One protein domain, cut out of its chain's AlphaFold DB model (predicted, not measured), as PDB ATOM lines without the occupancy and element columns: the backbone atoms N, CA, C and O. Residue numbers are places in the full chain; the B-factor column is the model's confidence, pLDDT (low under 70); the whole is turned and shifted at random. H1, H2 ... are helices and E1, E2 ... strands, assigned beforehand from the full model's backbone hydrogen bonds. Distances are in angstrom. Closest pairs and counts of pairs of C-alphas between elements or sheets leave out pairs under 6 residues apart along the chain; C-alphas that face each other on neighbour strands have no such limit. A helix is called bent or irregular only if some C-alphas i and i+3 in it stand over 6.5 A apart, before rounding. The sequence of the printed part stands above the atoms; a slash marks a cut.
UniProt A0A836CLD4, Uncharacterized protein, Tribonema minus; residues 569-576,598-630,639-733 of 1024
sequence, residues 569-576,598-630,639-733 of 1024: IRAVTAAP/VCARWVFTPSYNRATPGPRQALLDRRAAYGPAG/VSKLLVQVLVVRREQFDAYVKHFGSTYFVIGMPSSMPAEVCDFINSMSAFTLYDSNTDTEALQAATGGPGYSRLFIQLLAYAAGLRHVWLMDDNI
ATOM      1  N   ILE A 569     160.218 207.950 167.583       63.72
ATOM      2  CA  ILE A 569     160.585 209.136 166.784       63.72
ATOM      3  C   ILE A 569     162.046 209.535 167.045       63.72
ATOM      4  O   ILE A 569     162.800 209.800 166.105       63.72
ATOM      5  N   ARG A 570     162.484 209.523 168.312       63.81
ATOM      6  CA  ARG A 570     163.884 209.781 168.681       63.81
ATOM      7  C   ARG A 570     164.837 208.737 168.118       63.81
ATOM      8  O   ARG A 570     165.894 209.118 167.639       63.81
ATOM      9  N   ALA A 571     164.459 207.461 168.115       59.62
ATOM     10  CA  ALA A 571     165.260 206.390 167.532       59.62
ATOM     11  C   ALA A 571     165.449 206.586 166.020       59.62
ATOM     12  O   ALA A 571     166.571 206.489 165.541       59.62
ATOM     13  N   VAL A 572     164.395 206.963 165.283       58.66
ATOM     14  CA  VAL A 572     164.491 207.307 163.847       58.66
ATOM     15  C   VAL A 572     165.381 208.533 163.619       58.66
ATOM     16  O   VAL A 572     166.114 208.591 162.640       58.66
ATOM     17  N   THR A 573     165.347 209.502 164.536       57.97
ATOM     18  CA  THR A 573     166.166 210.723 164.457       57.97
ATOM     19  C   THR A 573     167.633 210.478 164.853       57.97
ATOM     20  O   THR A 573     168.511 211.219 164.424       57.97
ATOM     21  N   ALA A 574     167.903 209.454 165.671       47.94
ATOM     22  CA  ALA A 574     169.221 209.138 166.226       47.94
ATOM     23  C   ALA A 574     169.940 207.971 165.528       47.94
ATOM     24  O   ALA A 574     171.119 207.761 165.800       47.94
ATOM     25  N   ALA A 575     169.263 207.199 164.672       38.09
ATOM     26  CA  ALA A 575     169.858 206.049 163.997       38.09
ATOM     27  C   ALA A 575     170.910 206.498 162.958       38.09
ATOM     28  O   ALA A 575     170.543 207.143 161.972       38.09
ATOM     29  N   PRO A 576     172.204 206.146 163.117       36.91
ATOM     30  CA  PRO A 576     173.154 206.221 162.017       36.91
ATOM     31  C   PRO A 576     172.780 205.132 161.008       36.91
ATOM     32  O   PRO A 576     172.700 203.953 161.354       36.91
ATOM     33  N   VAL A 598     172.047 213.034 159.781       38.78
ATOM     34  CA  VAL A 598     171.043 213.182 158.719       38.78
ATOM     35  C   VAL A 598     169.878 214.023 159.255       38.78
ATOM     36  O   VAL A 598     169.166 213.620 160.173       38.78
ATOM     37  N   CYS A 599     169.674 215.219 158.696       55.88
ATOM     38  CA  CYS A 599     168.571 216.098 159.079       55.88
ATOM     39  C   CYS A 599     167.262 215.567 158.468       55.88
ATOM     40  O   CYS A 599     166.985 215.798 157.292       55.88
ATOM     41  N   ALA A 600     166.464 214.828 159.243       66.56
ATOM     42  CA  ALA A 600     165.150 214.354 158.811       66.56
ATOM     43  C   ALA A 600     164.100 215.484 158.844       66.56
ATOM     44  O   ALA A 600     163.987 216.222 159.826       66.56
ATOM     45  N   ARG A 601     163.294 215.596 157.782       80.62
ATOM     46  CA  ARG A 601     162.152 216.514 157.671       80.62
ATOM     47  C   ARG A 601     160.866 215.795 158.062       80.62
ATOM     48  O   ARG A 601     160.390 214.928 157.336       80.62
ATOM     49  N   TRP A 602     160.272 216.200 159.179       84.31
ATOM     50  CA  TRP A 602     159.034 215.613 159.695       84.31
ATOM     51  C   TRP A 602     157.802 216.369 159.193       84.31
ATOM     52  O   TRP A 602     157.692 217.577 159.403       84.31
ATOM     53  N   VAL A 603     156.863 215.654 158.568       87.69
ATOM     54  CA  VAL A 603     155.595 216.197 158.060       87.69
ATOM     55  C   VAL A 603     154.425 215.480 158.722       87.69
ATOM     56  O   VAL A 603     154.155 214.318 158.430       87.69
ATOM     57  N   PHE A 604     153.697 216.185 159.581       91.69
ATOM     58  CA  PHE A 604     152.512 215.678 160.260       91.69
ATOM     59  C   PHE A 604     151.239 216.063 159.509       91.69
ATOM     60  O   PHE A 604     151.025 217.224 159.159       91.69
ATOM     61  N   THR A 605     150.369 215.081 159.288       91.69
ATOM     62  CA  THR A 605     149.059 215.252 158.654       91.69
ATOM     63  C   THR A 605     147.957 214.818 159.618       91.69
ATOM     64  O   THR A 605     147.808 213.618 159.850       91.69
ATOM     65  N   PRO A 606     147.178 215.742 160.206       90.62
ATOM     66  CA  PRO A 606     145.992 215.374 160.968       90.62
ATOM     67  C   PRO A 606     144.848 214.996 160.013       90.62
ATOM     68  O   PRO A 606     144.588 215.707 159.042       90.62
ATOM     69  N   SER A 607     144.139 213.900 160.293       82.00
ATOM     70  CA  SER A 607     142.959 213.491 159.519       82.00
ATOM     71  C   SER A 607     141.748 213.196 160.410       82.00
ATOM     72  O   SER A 607     141.871 212.633 161.499       82.00
ATOM     73  N   TYR A 608     140.558 213.605 159.951       71.38
ATOM     74  CA  TYR A 608     139.313 213.556 160.730       71.38
ATOM     75  C   TYR A 608     138.184 212.880 159.956       71.38
ATOM     76  O   TYR A 608     137.623 213.505 159.059       71.38
ATOM     77  N   ASN A 609     137.783 211.676 160.366       67.12
ATOM     78  CA  ASN A 609     136.605 210.942 159.887       67.12
ATOM     79  C   ASN A 609     136.547 210.689 158.363       67.12
ATOM     80  O   ASN A 609     135.502 210.898 157.742       67.12
ATOM     81  N   ARG A 610     137.675 210.310 157.737       75.06
ATOM     82  CA  ARG A 610     137.829 210.306 156.260       75.06
ATOM     83  C   ARG A 610     138.560 209.094 155.671       75.06
ATOM     84  O   ARG A 610     138.984 209.152 154.517       75.06
ATOM     85  N   ALA A 611     138.675 208.005 156.433       65.50
ATOM     86  CA  ALA A 611     139.323 206.772 155.975       65.50
ATOM     87  C   ALA A 611     138.555 206.088 154.829       65.50
ATOM     88  O   ALA A 611     139.155 205.481 153.947       65.50
ATOM     89  N   THR A 612     137.222 206.182 154.843       62.28
ATOM     90  CA  THR A 612     136.343 205.455 153.920       62.28
ATOM     91  C   THR A 612     136.267 206.136 152.544       62.28
ATOM     92  O   THR A 612     136.133 207.364 152.485       62.28
ATOM     93  N   PRO A 613     136.289 205.367 151.434       60.03
ATOM     94  CA  PRO A 613     136.061 205.896 150.091       60.03
ATOM     95  C   PRO A 613     134.740 206.665 149.992       60.03
ATOM     96  O   PRO A 613     133.697 206.202 150.451       60.03
ATOM     97  N   GLY A 614     134.777 207.858 149.398       65.00
ATOM     98  CA  GLY A 614     133.598 208.707 149.250       65.00
ATOM     99  C   GLY A 614     133.932 210.184 149.025       65.00
ATOM    100  O   GLY A 614     135.100 210.573 149.008       65.00
ATOM    101  N   PRO A 615     132.918 211.062 148.905       61.22
ATOM    102  CA  PRO A 615     133.113 212.481 148.581       61.22
ATOM    103  C   PRO A 615     133.879 213.269 149.657       61.22
ATOM    104  O   PRO A 615     134.307 214.395 149.403       61.22
ATOM    105  N   ARG A 616     134.048 212.691 150.854       71.38
ATOM    106  CA  ARG A 616     134.781 213.288 151.977       71.38
ATOM    107  C   ARG A 616     136.180 212.700 152.183       71.38
ATOM    108  O   ARG A 616     136.875 213.197 153.057       71.38
ATOM    109  N   GLN A 617     136.584 211.686 151.414       79.81
ATOM    110  CA  GLN A 617     137.840 210.953 151.611       79.81
ATOM    111  C   GLN A 617     139.063 211.884 151.659       79.81
ATOM    112  O   GLN A 617     139.139 212.873 150.923       79.81
ATOM    113  N   ALA A 618     140.009 211.557 152.541       81.19
ATOM    114  CA  ALA A 618     141.263 212.281 152.690       81.19
ATOM    115  C   ALA A 618     142.117 212.185 151.410       81.19
ATOM    116  O   ALA A 618     142.156 211.153 150.740       81.19
ATOM    117  N   LEU A 619     142.813 213.268 151.074       82.38
ATOM    118  CA  LEU A 619     143.699 213.394 149.917       82.38
ATOM    119  C   LEU A 619     145.147 213.194 150.362       82.38
ATOM    120  O   LEU A 619     145.890 214.148 150.598       82.38
ATOM    121  N   LEU A 620     145.520 211.926 150.518       81.50
ATOM    122  CA  LEU A 620     146.817 211.530 151.070       81.50
ATOM    123  C   LEU A 620     147.804 211.018 150.014       81.50
ATOM    124  O   LEU A 620     148.983 210.863 150.323       81.50
ATOM    125  N   ASP A 621     147.376 210.801 148.766       78.56
ATOM    126  CA  ASP A 621     148.316 210.519 147.676       78.56
ATOM    127  C   ASP A 621     148.932 211.826 147.165       78.56
ATOM    128  O   ASP A 621     148.298 212.604 146.450       78.56
ATOM    129  N   ARG A 622     150.171 212.082 147.591       78.19
ATOM    130  CA  ARG A 622     150.927 213.310 147.304       78.19
ATOM    131  C   ARG A 622     152.183 213.042 146.478       78.19
ATOM    132  O   ARG A 622     153.017 213.932 146.336       78.19
ATOM    133  N   ARG A 623     152.338 211.838 145.914       73.19
ATOM    134  CA  ARG A 623     153.550 211.442 145.169       73.19
ATOM    135  C   ARG A 623     153.880 212.420 144.035       73.19
ATOM    136  O   ARG A 623     155.020 212.855 143.916       73.19
ATOM    137  N   ALA A 624     152.862 212.855 143.291       66.50
ATOM    138  CA  ALA A 624     153.000 213.842 142.216       66.50
ATOM    139  C   ALA A 624     153.299 215.277 142.698       66.50
ATOM    140  O   ALA A 624     153.740 216.102 141.908       66.50
ATOM    141  N   ALA A 625     153.052 215.590 143.974       71.62
ATOM    142  CA  ALA A 625     153.291 216.913 144.552       71.62
ATOM    143  C   ALA A 625     154.679 217.040 145.209       71.62
ATOM    144  O   ALA A 625     155.190 218.152 145.349       71.62
ATOM    145  N   TYR A 626     155.296 215.917 145.599       70.50
ATOM    146  CA  TYR A 626     156.670 215.862 146.116       70.50
ATOM    147  C   TYR A 626     157.724 215.618 145.019       70.50
ATOM    148  O   TYR A 626     158.862 216.045 145.192       70.50
ATOM    149  N   GLY A 627     157.364 214.955 143.910       56.31
ATOM    150  CA  GLY A 627     158.282 214.566 142.828       56.31
ATOM    151  C   GLY A 627     158.138 215.368 141.520       56.31
ATOM    152  O   GLY A 627     157.151 216.080 141.330       56.31
ATOM    153  N   PRO A 628     159.109 215.260 140.592       50.03
ATOM    154  CA  PRO A 628     159.213 216.117 139.417       50.03
ATOM    155  C   PRO A 628     158.325 215.603 138.280       50.03
ATOM    156  O   PRO A 628     158.773 214.889 137.389       50.03
ATOM    157  N   ALA A 629     157.063 216.020 138.247       36.75
ATOM    158  CA  ALA A 629     156.327 216.070 136.986       36.75
ATOM    159  C   ALA A 629     156.669 217.396 136.269       36.75
ATOM    160  O   ALA A 629     155.848 218.304 136.203       36.75
ATOM    161  N   GLY A 630     157.916 217.524 135.790       40.78
ATOM    162  CA  GLY A 630     158.324 218.574 134.839       40.78
ATOM    163  C   GLY A 630     158.910 219.887 135.388       40.78
ATOM    164  O   GLY A 630     158.888 220.877 134.664       40.78
ATOM    165  N   VAL A 639     171.580 219.016 150.231       44.31
ATOM    166  CA  VAL A 639     171.517 217.670 150.805       44.31
ATOM    167  C   VAL A 639     170.050 217.240 150.894       44.31
ATOM    168  O   VAL A 639     169.244 217.902 151.553       44.31
ATOM    169  N   SER A 640     169.691 216.141 150.225       49.84
ATOM    170  CA  SER A 640     168.338 215.578 150.277       49.84
ATOM    171  C   SER A 640     168.017 215.154 151.712       49.84
ATOM    172  O   SER A 640     168.564 214.176 152.224       49.84
ATOM    173  N   LYS A 641     167.169 215.927 152.400       60.50
ATOM    174  CA  LYS A 641     166.705 215.608 153.756       60.50
ATOM    175  C   LYS A 641     165.761 214.408 153.706       60.50
ATOM    176  O   LYS A 641     164.845 214.377 152.887       60.50
ATOM    177  N   LEU A 642     165.933 213.450 154.620       67.25
ATOM    178  CA  LEU A 642     165.023 212.310 154.754       67.25
ATOM    179  C   LEU A 642     163.606 212.809 155.082       67.25
ATOM    180  O   LEU A 642     163.382 213.357 156.159       67.25
ATOM    181  N   LEU A 643     162.651 212.623 154.170       74.12
ATOM    182  CA  LEU A 643     161.259 213.027 154.368       74.12
ATOM    183  C   LEU A 643     160.495 211.960 155.160       74.12
ATOM    184  O   LEU A 643     160.240 210.866 154.657       74.12
ATOM    185  N   VAL A 644     160.064 212.297 156.374       76.94
ATOM    186  CA  VAL A 644     159.267 211.417 157.236       76.94
ATOM    187  C   VAL A 644     157.828 211.919 157.290       76.94
ATOM    188  O   VAL A 644     157.544 212.983 157.844       76.94
ATOM    189  N   GLN A 645     156.902 211.148 156.715       81.81
ATOM    190  CA  GLN A 645     155.478 211.481 156.686       81.81
ATOM    191  C   GLN A 645     154.725 210.750 157.800       81.81
ATOM    192  O   GLN A 645     154.709 209.521 157.857       81.81
ATOM    193  N   VAL A 646     154.069 211.516 158.668       82.44
ATOM    194  CA  VAL A 646     153.319 211.017 159.821       82.44
ATOM    195  C   VAL A 646     151.849 211.377 159.662       82.44
ATOM    196  O   VAL A 646     151.498 212.543 159.479       82.44
ATOM    197  N   LEU A 647     150.973 210.383 159.745       82.56
ATOM    198  CA  LEU A 647     149.528 210.546 159.667       82.56
ATOM    199  C   LEU A 647     148.916 210.351 161.054       82.56
ATOM    200  O   LEU A 647     149.030 209.282 161.644       82.56
ATOM    201  N   VAL A 648     148.250 211.378 161.573       85.38
ATOM    202  CA  VAL A 648     147.650 211.365 162.911       85.38
ATOM    203  C   VAL A 648     146.140 211.220 162.785       85.38
ATOM    204  O   VAL A 648     145.467 212.068 162.194       85.38
ATOM    205  N   VAL A 649     145.610 210.126 163.328       83.19
ATOM    206  CA  VAL A 649     144.229 209.673 163.106       83.19
ATOM    207  C   VAL A 649     143.540 209.364 164.423       83.19
ATOM    208  O   VAL A 649     144.180 209.132 165.445       83.19
ATOM    209  N   ARG A 650     142.209 209.369 164.423       81.94
ATOM    210  CA  ARG A 650     141.442 208.967 165.605       81.94
ATOM    211  C   ARG A 650     141.557 207.464 165.827       81.94
ATOM    212  O   ARG A 650     141.660 206.713 164.856       81.94
ATOM    213  N   ARG A 651     141.512 207.035 167.091       78.75
ATOM    214  CA  ARG A 651     141.672 205.626 167.474       78.75
ATOM    215  C   ARG A 651     140.695 204.716 166.731       78.75
ATOM    216  O   ARG A 651     141.101 203.684 166.220       78.75
ATOM    217  N   GLU A 652     139.448 205.143 166.576       79.94
ATOM    218  CA  GLU A 652     138.396 204.403 165.875       79.94
ATOM    219  C   GLU A 652     138.623 204.236 164.361       79.94
ATOM    220  O   GLU A 652     137.956 203.423 163.730       79.94
ATOM    221  N   GLN A 653     139.548 204.991 163.758       78.62
ATOM    222  CA  GLN A 653     139.895 204.869 162.336       78.62
ATOM    223  C   GLN A 653     141.308 204.340 162.108       78.62
ATOM    224  O   GLN A 653     141.730 204.228 160.956       78.62
ATOM    225  N   PHE A 654     142.039 204.033 163.181       80.56
ATOM    226  CA  PHE A 654     143.440 203.640 163.127       80.56
ATOM    227  C   PHE A 654     143.665 202.467 162.168       80.56
ATOM    228  O   PHE A 654     144.404 202.620 161.198       80.56
ATOM    229  N   ASP A 655     142.936 201.365 162.348       79.19
ATOM    230  CA  ASP A 655     143.092 200.160 161.524       79.19
ATOM    231  C   ASP A 655     142.791 200.420 160.044       79.19
ATOM    232  O   ASP A 655     143.486 199.921 159.157       79.19
ATOM    233  N   ALA A 656     141.790 201.258 159.757       77.81
ATOM    234  CA  ALA A 656     141.446 201.629 158.391       77.81
ATOM    235  C   ALA A 656     142.578 202.431 157.726       77.81
ATOM    236  O   ALA A 656     142.957 202.144 156.589       77.81
ATOM    237  N   TYR A 657     143.161 203.408 158.427       77.88
ATOM    238  CA  TYR A 657     144.280 204.182 157.889       77.88
ATOM    239  C   TYR A 657     145.571 203.368 157.789       77.88
ATOM    240  O   TYR A 657     146.278 203.507 156.794       77.88
ATOM    241  N   VAL A 658     145.868 202.489 158.752       77.56
ATOM    242  CA  VAL A 658     147.018 201.571 158.680       77.56
ATOM    243  C   VAL A 658     146.890 200.664 157.459       77.56
ATOM    244  O   VAL A 658     147.820 200.583 156.660       77.56
ATOM    245  N   LYS A 659     145.713 200.061 157.253       76.38
ATOM    246  CA  LYS A 659     145.443 199.183 156.109       76.38
ATOM    247  C   LYS A 659     145.639 199.877 154.759       76.38
ATOM    248  O   LYS A 659     146.155 199.261 153.832       76.38
ATOM    249  N   HIS A 660     145.203 201.130 154.624       74.62
ATOM    250  CA  HIS A 660     145.197 201.834 153.336       74.62
ATOM    251  C   HIS A 660     146.434 202.707 153.080       74.62
ATOM    252  O   HIS A 660     146.792 202.915 151.923       74.62
ATOM    253  N   PHE A 661     147.079 203.223 154.129       74.94
ATOM    254  CA  PHE A 661     148.135 204.237 154.022       74.94
ATOM    255  C   PHE A 661     149.406 203.905 154.817       74.94
ATOM    256  O   PHE A 661     150.391 204.633 154.691       74.94
ATOM    257  N   GLY A 662     149.432 202.812 155.587       68.50
ATOM    258  CA  GLY A 662     150.585 202.414 156.407       68.50
ATOM    259  C   GLY A 662     151.858 202.083 155.617       68.50
ATOM    260  O   GLY A 662     152.943 202.096 156.182       68.50
ATOM    261  N   SER A 663     151.753 201.845 154.304       69.00
ATOM    262  CA  SER A 663     152.910 201.676 153.411       69.00
ATOM    263  C   SER A 663     153.589 202.995 153.018       69.00
ATOM    264  O   SER A 663     154.703 202.982 152.509       69.00
ATOM    265  N   THR A 664     152.906 204.130 153.206       66.31
ATOM    266  CA  THR A 664     153.367 205.470 152.794       66.31
ATOM    267  C   THR A 664     153.555 206.414 153.985       66.31
ATOM    268  O   THR A 664     154.383 207.321 153.924       66.31
ATOM    269  N   TYR A 665     152.795 206.211 155.065       75.81
ATOM    270  CA  TYR A 665     152.781 207.060 156.252       75.81
ATOM    271  C   TYR A 665     153.041 206.249 157.522       75.81
ATOM    272  O   TYR A 665     152.489 205.164 157.697       75.81
ATOM    273  N   PHE A 666     153.762 206.842 158.474       77.06
ATOM    274  CA  PHE A 666     153.712 206.406 159.867       77.06
ATOM    275  C   PHE A 666     152.368 206.820 160.465       77.06
ATOM    276  O   PHE A 666     152.124 208.007 160.677       77.06
ATOM    277  N   VAL A 667     151.474 205.862 160.706       76.56
ATOM    278  CA  VAL A 667     150.133 206.144 161.235       76.56
ATOM    279  C   VAL A 667     150.156 206.117 162.761       76.56
ATOM    280  O   VAL A 667     150.593 205.142 163.365       76.56
ATOM    281  N   ILE A 668     149.662 207.181 163.393       80.69
ATOM    282  CA  ILE A 668     149.567 207.318 164.848       80.69
ATOM    283  C   ILE A 668     148.101 207.494 165.237       80.69
ATOM    284  O   ILE A 668     147.443 208.442 164.805       80.69
ATOM    285  N   GLY A 669     147.600 206.590 166.079       78.00
ATOM    286  CA  GLY A 669     146.291 206.715 166.710       78.00
ATOM    287  C   GLY A 669     146.343 207.679 167.895       78.00
ATOM    288  O   GLY A 669     147.103 207.468 168.838       78.00
ATOM    289  N   MET A 670     145.536 208.733 167.859       81.38
ATOM    290  CA  MET A 670     145.388 209.663 168.978       81.38
ATOM    291  C   MET A 670     144.621 209.013 170.137       81.38
ATOM    292  O   MET A 670     143.656 208.282 169.887       81.38
ATOM    293  N   PRO A 671     144.968 209.329 171.396       78.06
ATOM    294  CA  PRO A 671     144.179 208.902 172.541       78.06
ATOM    295  C   PRO A 671     142.826 209.626 172.567       78.06
ATOM    296  O   PRO A 671     142.709 210.764 172.103       78.06
ATOM    297  N   SER A 672     141.804 208.971 173.122       74.94
ATOM    298  CA  SER A 672     140.446 209.524 173.231       74.94
ATOM    299  C   SER A 672     140.356 210.702 174.206       74.94
ATOM    300  O   SER A 672     139.496 211.563 174.029       74.94
ATOM    301  N   SER A 673     141.259 210.762 175.185       77.81
ATOM    302  CA  SER A 673     141.467 211.880 176.105       77.81
ATOM    303  C   SER A 673     142.963 212.117 176.336       77.81
ATOM    304  O   SER A 673     143.759 211.178 176.236       77.81
ATOM    305  N   MET A 674     143.357 213.361 176.623       77.12
ATOM    306  CA  MET A 674     144.720 213.655 177.067       77.12
ATOM    307  C   MET A 674     144.925 213.159 178.506       77.12
ATOM    308  O   MET A 674     143.999 213.267 179.310       77.12
ATOM    309  N   PRO A 675     146.119 212.641 178.840       69.06
ATOM    310  CA  PRO A 675     146.484 212.280 180.210       69.06
ATOM    311  C   PRO A 675     146.463 213.489 181.153       69.06
ATOM    312  O   PRO A 675     146.766 214.607 180.726       69.06
ATOM    313  N   ALA A 676     146.166 213.263 182.434       65.38
ATOM    314  CA  ALA A 676     146.118 214.318 183.450       65.38
ATOM    315  C   ALA A 676     147.477 215.020 183.615       65.38
ATOM    316  O   ALA A 676     147.539 216.242 183.688       65.38
ATOM    317  N   GLU A 677     148.577 214.275 183.520       64.44
ATOM    318  CA  GLU A 677     149.949 214.785 183.611       64.44
ATOM    319  C   GLU A 677     150.274 215.756 182.471       64.44
ATOM    320  O   GLU A 677     151.081 216.676 182.610       64.44
ATOM    321  N   VAL A 678     149.635 215.563 181.315       68.06
ATOM    322  CA  VAL A 678     149.766 216.458 180.163       68.06
ATOM    323  C   VAL A 678     148.958 217.730 180.384       68.06
ATOM    324  O   VAL A 678     149.439 218.810 180.044       68.06
ATOM    325  N   CYS A 679     147.771 217.626 180.987       68.00
ATOM    326  CA  CYS A 679     147.003 218.788 181.427       68.00
ATOM    327  C   CYS A 679     147.801 219.608 182.451       68.00
ATOM    328  O   CYS A 679     147.955 220.816 182.278       68.00
ATOM    329  N   ASP A 680     148.394 218.949 183.448       68.50
ATOM    330  CA  ASP A 680     149.230 219.580 184.470       68.50
ATOM    331  C   ASP A 680     150.489 220.212 183.872       68.50
ATOM    332  O   ASP A 680     150.846 221.337 184.224       68.50
ATOM    333  N   PHE A 681     151.132 219.553 182.903       71.56
ATOM    334  CA  PHE A 681     152.254 220.140 182.169       71.56
ATOM    335  C   PHE A 681     151.840 221.422 181.436       71.56
ATOM    336  O   PHE A 681     152.518 222.444 181.559       71.56
ATOM    337  N   ILE A 682     150.721 221.399 180.706       69.12
ATOM    338  CA  ILE A 682     150.215 222.584 179.999       69.12
ATOM    339  C   ILE A 682     149.907 223.707 180.994       69.12
ATOM    340  O   ILE A 682     150.300 224.849 180.757       69.12
ATOM    341  N   ASN A 683     149.273 223.381 182.122       71.19
ATOM    342  CA  ASN A 683     148.994 224.326 183.199       71.19
ATOM    343  C   ASN A 683     150.279 224.910 183.802       71.19
ATOM    344  O   ASN A 683     150.330 226.106 184.055       71.19
ATOM    345  N   SER A 684     151.331 224.104 183.973       69.00
ATOM    346  CA  SER A 684     152.622 224.548 184.524       69.00
ATOM    347  C   SER A 684     153.404 225.475 183.585       69.00
ATOM    348  O   SER A 684     154.161 226.331 184.036       69.00
ATOM    349  N   MET A 685     153.217 225.312 182.273       58.97
ATOM    350  CA  MET A 685     153.853 226.122 181.227       58.97
ATOM    351  C   MET A 685     153.006 227.338 180.827       58.97
ATOM    352  O   MET A 685     153.434 228.170 180.025       58.97
ATOM    353  N   SER A 686     151.794 227.429 181.371       55.62
ATOM    354  CA  SER A 686     150.837 228.500 181.162       55.62
ATOM    355  C   SER A 686     150.854 229.452 182.358       55.62
ATOM    356  O   SER A 686     151.004 229.042 183.501       55.62
ATOM    357  N   ALA A 687     150.657 230.749 182.115       45.50
ATOM    358  CA  ALA A 687     150.518 231.730 183.197       45.50
ATOM    359  C   ALA A 687     149.210 231.559 184.005       45.50
ATOM    360  O   ALA A 687     149.042 232.193 185.043       45.50
ATOM    361  N   PHE A 688     148.285 230.722 183.520       40.84
ATOM    362  CA  PHE A 688     146.967 230.467 184.098       40.84
ATOM    363  C   PHE A 688     146.621 228.974 184.009       40.84
ATOM    364  O   PHE A 688     146.990 228.319 183.034       40.84
ATOM    365  N   THR A 689     145.863 228.437 184.965       44.16
ATOM    366  CA  THR A 689     145.310 227.078 184.862       44.16
ATOM    367  C   THR A 689     144.325 227.029 183.694       44.16
ATOM    368  O   THR A 689     143.278 227.672 183.734       44.16
ATOM    369  N   LEU A 690     144.692 226.321 182.627       51.06
ATOM    370  CA  LEU A 690     143.896 226.180 181.408       51.06
ATOM    371  C   LEU A 690     142.927 224.993 181.485       51.06
ATOM    372  O   LEU A 690     141.919 225.007 180.784       51.06
ATOM    373  N   TYR A 691     143.228 223.994 182.324       53.12
ATOM    374  CA  TYR A 691     142.457 222.758 182.477       53.12
ATOM    375  C   TYR A 691     142.400 222.341 183.954       53.12
ATOM    376  O   TYR A 691     143.436 222.330 184.613       53.12
ATOM    377  N   ASP A 692     141.226 222.005 184.490       46.41
ATOM    378  CA  ASP A 692     141.095 221.509 185.870       46.41
ATOM    379  C   ASP A 692     141.428 220.009 185.931       46.41
ATOM    380  O   ASP A 692     140.759 219.195 185.296       46.41
ATOM    381  N   SER A 693     142.478 219.633 186.668       45.34
ATOM    382  CA  SER A 693     142.883 218.230 186.831       45.34
ATOM    383  C   SER A 693     142.022 217.448 187.830       45.34
ATOM    384  O   SER A 693     142.149 216.227 187.895       45.34
ATOM    385  N   ASN A 694     141.116 218.112 188.566       39.00
ATOM    386  CA  ASN A 694     140.326 217.508 189.648       39.00
ATOM    387  C   ASN A 694     138.838 217.270 189.319       39.00
ATOM    388  O   ASN A 694     138.098 216.796 190.183       39.00
ATOM    389  N   THR A 695     138.371 217.574 188.102       39.28
ATOM    390  CA  THR A 695     136.979 217.325 187.692       39.28
ATOM    391  C   THR A 695     136.892 216.534 186.380       39.28
ATOM    392  O   THR A 695     137.315 216.990 185.321       39.28
ATOM    393  N   ASP A 696     136.253 215.355 186.414       38.53
ATOM    394  CA  ASP A 696     136.006 214.498 185.229       38.53
ATOM    395  C   ASP A 696     135.154 215.182 184.133       38.53
ATOM    396  O   ASP A 696     135.003 214.677 183.017       38.53
ATOM    397  N   THR A 697     134.579 216.346 184.436       37.75
ATOM    398  CA  THR A 697     133.655 217.096 183.580       37.75
ATOM    399  C   THR A 697     134.314 218.015 182.542       37.75
ATOM    400  O   THR A 697     133.602 218.497 181.662       37.75
ATOM    401  N   GLU A 698     135.642 218.209 182.558       43.09
ATOM    402  CA  GLU A 698     136.381 219.006 181.550       43.09
ATOM    403  C   GLU A 698     137.613 218.288 180.960       43.09
ATOM    404  O   GLU A 698     138.605 218.908 180.577       43.09
ATOM    405  N   ALA A 699     137.572 216.960 180.828       47.25
ATOM    406  CA  ALA A 699     138.677 216.232 180.207       47.25
ATOM    407  C   ALA A 699     138.923 216.694 178.749       47.25
ATOM    408  O   ALA A 699     138.005 216.744 177.924       47.25
ATOM    409  N   LEU A 700     140.187 216.982 178.406       65.44
ATOM    410  CA  LEU A 700     140.672 217.220 177.041       65.44
ATOM    411  C   LEU A 700     140.373 215.992 176.168       65.44
ATOM    412  O   LEU A 700     141.179 215.071 176.090       65.44
ATOM    413  N   GLN A 701     139.206 215.949 175.524       73.50
ATOM    414  CA  GLN A 701     138.743 214.788 174.763       73.50
ATOM    415  C   GLN A 701     138.864 214.994 173.252       73.50
ATOM    416  O   GLN A 701     138.498 216.031 172.691       73.50
ATOM    417  N   ALA A 702     139.279 213.939 172.553       71.69
ATOM    418  CA  ALA A 702     139.331 213.918 171.101       71.69
ATOM    419  C   ALA A 702     137.942 214.161 170.488       71.69
ATOM    420  O   ALA A 702     137.834 214.814 169.448       71.69
ATOM    421  N   ALA A 703     136.873 213.630 171.094       67.81
ATOM    422  CA  ALA A 703     135.501 213.724 170.581       67.81
ATOM    423  C   ALA A 703     134.983 215.171 170.511       67.81
ATOM    424  O   ALA A 703     134.347 215.550 169.528       67.81
ATOM    425  N   THR A 704     135.303 215.991 171.510       69.06
ATOM    426  CA  THR A 704     134.872 217.393 171.613       69.06
ATOM    427  C   THR A 704     135.875 218.361 170.981       69.06
ATOM    428  O   THR A 704     135.490 219.420 170.489       69.06
ATOM    429  N   GLY A 705     137.152 217.974 170.917       67.69
ATOM    430  CA  GLY A 705     138.253 218.846 170.525       67.69
ATOM    431  C   GLY A 705     138.581 218.965 169.035       67.69
ATOM    432  O   GLY A 705     139.429 219.776 168.671       67.69
ATOM    433  N   GLY A 706     137.937 218.182 168.160       78.56
ATOM    434  CA  GLY A 706     138.054 218.314 166.697       78.56
ATOM    435  C   GLY A 706     139.495 218.352 166.141       78.56
ATOM    436  O   GLY A 706     140.338 217.600 166.631       78.56
ATOM    437  N   PRO A 707     139.789 219.158 165.095       81.06
ATOM    438  CA  PRO A 707     141.143 219.331 164.549       81.06
ATOM    439  C   PRO A 707     142.138 219.975 165.526       81.06
ATOM    440  O   PRO A 707     143.324 219.649 165.484       81.06
ATOM    441  N   GLY A 708     141.665 220.839 166.432       83.81
ATOM    442  CA  GLY A 708     142.495 221.470 167.458       83.81
ATOM    443  C   GLY A 708     143.138 220.461 168.404       83.81
ATOM    444  O   GLY A 708     144.330 220.552 168.680       83.81
ATOM    445  N   TYR A 709     142.390 219.425 168.798       85.69
ATOM    446  CA  TYR A 709     142.935 218.301 169.562       85.69
ATOM    447  C   TYR A 709     144.094 217.613 168.834       85.69
ATOM    448  O   TYR A 709     145.137 217.338 169.422       85.69
ATOM    449  N   SER A 710     143.933 217.362 167.531       87.38
ATOM    450  CA  SER A 710     144.957 216.706 166.714       87.38
ATOM    451  C   SER A 710     146.224 217.541 166.590       87.38
ATOM    452  O   SER A 710     147.324 217.004 166.693       87.38
ATOM    453  N   ARG A 711     146.084 218.855 166.403       91.56
ATOM    454  CA  ARG A 711     147.215 219.785 166.300       91.56
ATOM    455  C   ARG A 711     147.938 219.954 167.640       91.56
ATOM    456  O   ARG A 711     149.166 219.930 167.655       91.56
ATOM    457  N   LEU A 712     147.203 220.011 168.757       89.56
ATOM    458  CA  LEU A 712     147.787 220.009 170.103       89.56
ATOM    459  C   LEU A 712     148.554 218.713 170.378       89.56
ATOM    460  O   LEU A 712     149.695 218.750 170.833       89.56
ATOM    461  N   PHE A 713     147.960 217.568 170.042       88.12
ATOM    462  CA  PHE A 713     148.617 216.270 170.173       88.12
ATOM    463  C   PHE A 713     149.912 216.194 169.361       88.12
ATOM    464  O   PHE A 713     150.937 215.781 169.897       88.12
ATOM    465  N   ILE A 714     149.895 216.643 168.100       88.88
ATOM    466  CA  ILE A 714     151.092 216.715 167.249       88.88
ATOM    467  C   ILE A 714     152.166 217.598 167.891       88.88
ATOM    468  O   ILE A 714     153.326 217.195 167.953       88.88
ATOM    469  N   GLN A 715     151.790 218.782 168.382       90.75
ATOM    470  CA  GLN A 715     152.723 219.732 168.986       90.75
ATOM    471  C   GLN A 715     153.425 219.142 170.218       90.75
ATOM    472  O   GLN A 715     154.650 219.200 170.322       90.75
ATOM    473  N   LEU A 716     152.658 218.533 171.128       86.50
ATOM    474  CA  LEU A 716     153.180 217.927 172.354       86.50
ATOM    475  C   LEU A 716     154.004 216.668 172.066       86.50
ATOM    476  O   LEU A 716     155.069 216.486 172.651       86.50
ATOM    477  N   LEU A 717     153.559 215.831 171.123       83.19
ATOM    478  CA  LEU A 717     154.300 214.645 170.700       83.19
ATOM    479  C   LEU A 717     155.652 215.016 170.084       83.19
ATOM    480  O   LEU A 717     156.670 214.416 170.429       83.19
ATOM    481  N   ALA A 718     155.674 216.013 169.198       82.12
ATOM    482  CA  ALA A 718     156.903 216.498 168.583       82.12
ATOM    483  C   ALA A 718     157.865 217.086 169.630       82.12
ATOM    484  O   ALA A 718     159.065 216.818 169.571       82.12
ATOM    485  N   TYR A 719     157.341 217.810 170.627       84.81
ATOM    486  CA  TYR A 719     158.138 218.340 171.735       84.81
ATOM    487  C   TYR A 719     158.727 217.224 172.605       84.81
ATOM    488  O   TYR A 719     159.931 217.206 172.859       84.81
ATOM    489  N   ALA A 720     157.913 216.236 172.992       76.38
ATOM    490  CA  ALA A 720     158.366 215.069 173.751       76.38
ATOM    491  C   ALA A 720     159.417 214.241 172.985       76.38
ATOM    492  O   ALA A 720     160.301 213.626 173.593       76.38
ATOM    493  N   ALA A 721     159.344 214.242 171.652       74.81
ATOM    494  CA  ALA A 721     160.322 213.623 170.767       74.81
ATOM    495  C   ALA A 721     161.589 214.471 170.534       74.81
ATOM    496  O   ALA A 721     162.520 213.998 169.889       74.81
ATOM    497  N   GLY A 722     161.664 215.693 171.067       75.38
ATOM    498  CA  GLY A 722     162.824 216.575 170.915       75.38
ATOM    499  C   GLY A 722     162.957 217.214 169.529       75.38
ATOM    500  O   GLY A 722     164.036 217.691 169.178       75.38
ATOM    501  N   LEU A 723     161.887 217.234 168.730       79.75
ATOM    502  CA  LEU A 723     161.887 217.891 167.425       79.75
ATOM    503  C   LEU A 723     161.777 219.408 167.613       79.75
ATOM    504  O   LEU A 723     160.854 219.889 168.265       79.75
ATOM    505  N   ARG A 724     162.698 220.176 167.015       80.44
ATOM    506  CA  ARG A 724     162.665 221.651 167.080       80.44
ATOM    507  C   ARG A 724     161.634 222.260 166.133       80.44
ATOM    508  O   ARG A 724     160.944 223.205 166.503       80.44
ATOM    509  N   HIS A 725     161.521 221.701 164.929       84.12
ATOM    510  CA  HIS A 725     160.618 222.175 163.884       84.12
ATOM    511  C   HIS A 725     159.932 220.996 163.200       84.12
ATOM    512  O   HIS A 725     160.561 219.962 162.976       84.12
ATOM    513  N   VAL A 726     158.658 221.165 162.848       89.12
ATOM    514  CA  VAL A 726     157.889 220.174 162.083       89.12
ATOM    515  C   VAL A 726     157.002 220.867 161.058       89.12
ATOM    516  O   VAL A 726     156.498 221.960 161.307       89.12
ATOM    517  N   TRP A 727     156.766 220.230 159.919       92.62
ATOM    518  CA  TRP A 727     155.736 220.666 158.981       92.62
ATOM    519  C   TRP A 727     154.386 220.098 159.392       92.62
ATOM    520  O   TRP A 727     154.275 218.909 159.685       92.62
ATOM    521  N   LEU A 728     153.350 220.930 159.372       94.06
ATOM    522  CA  LEU A 728     151.971 220.514 159.590       94.06
ATOM    523  C   LEU A 728     151.169 220.785 158.314       94.06
ATOM    524  O   LEU A 728     151.150 221.911 157.808       94.06
ATOM    525  N   MET A 729     150.552 219.731 157.775       91.69
ATOM    526  CA  MET A 729     149.842 219.762 156.499       91.69
ATOM    527  C   MET A 729     148.478 219.064 156.577       91.69
ATOM    528  O   MET A 729     148.409 217.871 156.836       91.69
ATOM    529  N   ASP A 730     147.391 219.772 156.277       91.69
ATOM    530  CA  ASP A 730     146.036 219.209 156.264       91.69
ATOM    531  C   ASP A 730     145.842 218.111 155.205       91.69
ATOM    532  O   ASP A 730     146.387 218.158 154.098       91.69
ATOM    533  N   ASP A 731     144.957 217.161 155.508       89.44
ATOM    534  CA  ASP A 731     144.627 215.996 154.680       89.44
ATOM    535  C   ASP A 731     143.872 216.298 153.371       89.44
ATOM    536  O   ASP A 731     143.437 215.379 152.685       89.44
ATOM    537  N   ASN A 732     143.689 217.569 153.004       87.31
ATOM    538  CA  ASN A 732     142.951 217.983 151.808       87.31
ATOM    539  C   ASN A 732     143.699 218.983 150.915       87.31
ATOM    540  O   ASN A 732     143.074 219.660 150.087       87.31
ATOM    541  N   ILE A 733     145.022 219.065 151.070       87.12
ATOM    542  CA  ILE A 733     145.927 219.822 150.199       87.12
ATOM    543  C   ILE A 733     146.447 218.925 149.076       87.12
ATOM    544  O   ILE A 733     146.842 217.790 149.328       87.12
TER     545      ILE A 733
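Overview. This is residues 569 to 576, 598 to 630 and 639 to 733 of the 1024 residues of an uncharacterized protein of Tribonema minus (UniProt A0A836CLD4). A strongly twisted sheet of four parallel strands is sandwiched between helices: it curls round the long helix H5 on one face, and the shorter H3 covers E3 and E2 on the other, giving three layers. H4 and the loop of residues 686 to 701 lie off the sheet at one end of the longest axis, the small H2 lies toward the other, and the small H1 only grazes the sheet. The 136 printed residues hold five named helices and four named strands in the order H1 E1 H2 E2 H3 E3 H4 H5 E4, of mixed class. The sheet's order is E3 E2 E1 E4. The whole is only just compact, close to loose, with a radius of gyration of the C-alphas of 16.6 A and spans of 56 by 40 by 23 A.

Along the chain. In the sheet, E2 is residues 643 to 650, 23.1 A long, E1 is 601 to 606, 16.5 A, E3 is 666 to 670, 12.8 A, and E4 is 725 to 729, 13.3 A, ending at C-alpha 729 (149.842, 219.762, 156.499). H5, residues 702 to 720, measures 19.3 A; H3, residues 651 to 661, measures 15.0 A; both are irregular, with C-alphas 704 and 707 9.6 A apart and C-alphas 652 and 655 7.7 A apart. H4 is residues 676 to 685, 14.3 A, H2 is 623 to 626, 5.5 A, and H1 is 569 to 574, 8.7 A, beginning at C-alpha 569 (160.585, 209.136, 166.784).

Arrangement. Inner strands E2 and E1 are parallel at 20 degrees, with N 646 and O 603 2.8 A apart, within hydrogen-bond range. Edge strand E3 is parallel to E2 at 30 degrees, with N 668 and O 647 at 2.8 A. Edge strand E4 is parallel to E1 at 40 degrees, with N 727 and O 602 at 2.9 A. E2, H3 and E3 form a strand-helix-strand unit, two parallel neighbour strands with a helix between, and its crossover is right-handed. H3 runs along the strands, over E3 and E2, at a height over the sheet of 7.9 A; its closest C-alphas to E3 are Arg 651 and Gly 669, 4.8 A. H5, on the opposite face, has a kink of 75 degrees near residue 709; its closest C-alphas to E1 are Ser 710 and Pro 606, 6.0 A. E3, H4, H5 and E4 form a split unit, with E2 and E1 between its strands, and its crossover is right-handed. H1 and H5 are near each other, with 5 pairs of C-alphas within 10 A. H4 and H5 are apart, and H4 and H2 are not on the sheet. In H1 and H4 every O i to N i+4 pair is within hydrogen-bond range, in H3 5 of 7 and in H5 11 of 15; H2 is too short for one.

Size, cuts and confidence. The C-alphas farthest apart, Gly 630 and Asn 694, are 57.7 A apart. Residues 577 to 597 and 631 to 638 are not printed, with gaps of 8.0 A and 20.7 A between C-alphas. The links E1 to H2 and H4 to H5 are long. Mean pLDDT of the printed part is 70.8; 56 residues are under 70, among them 569 to 576 and 684 to 700.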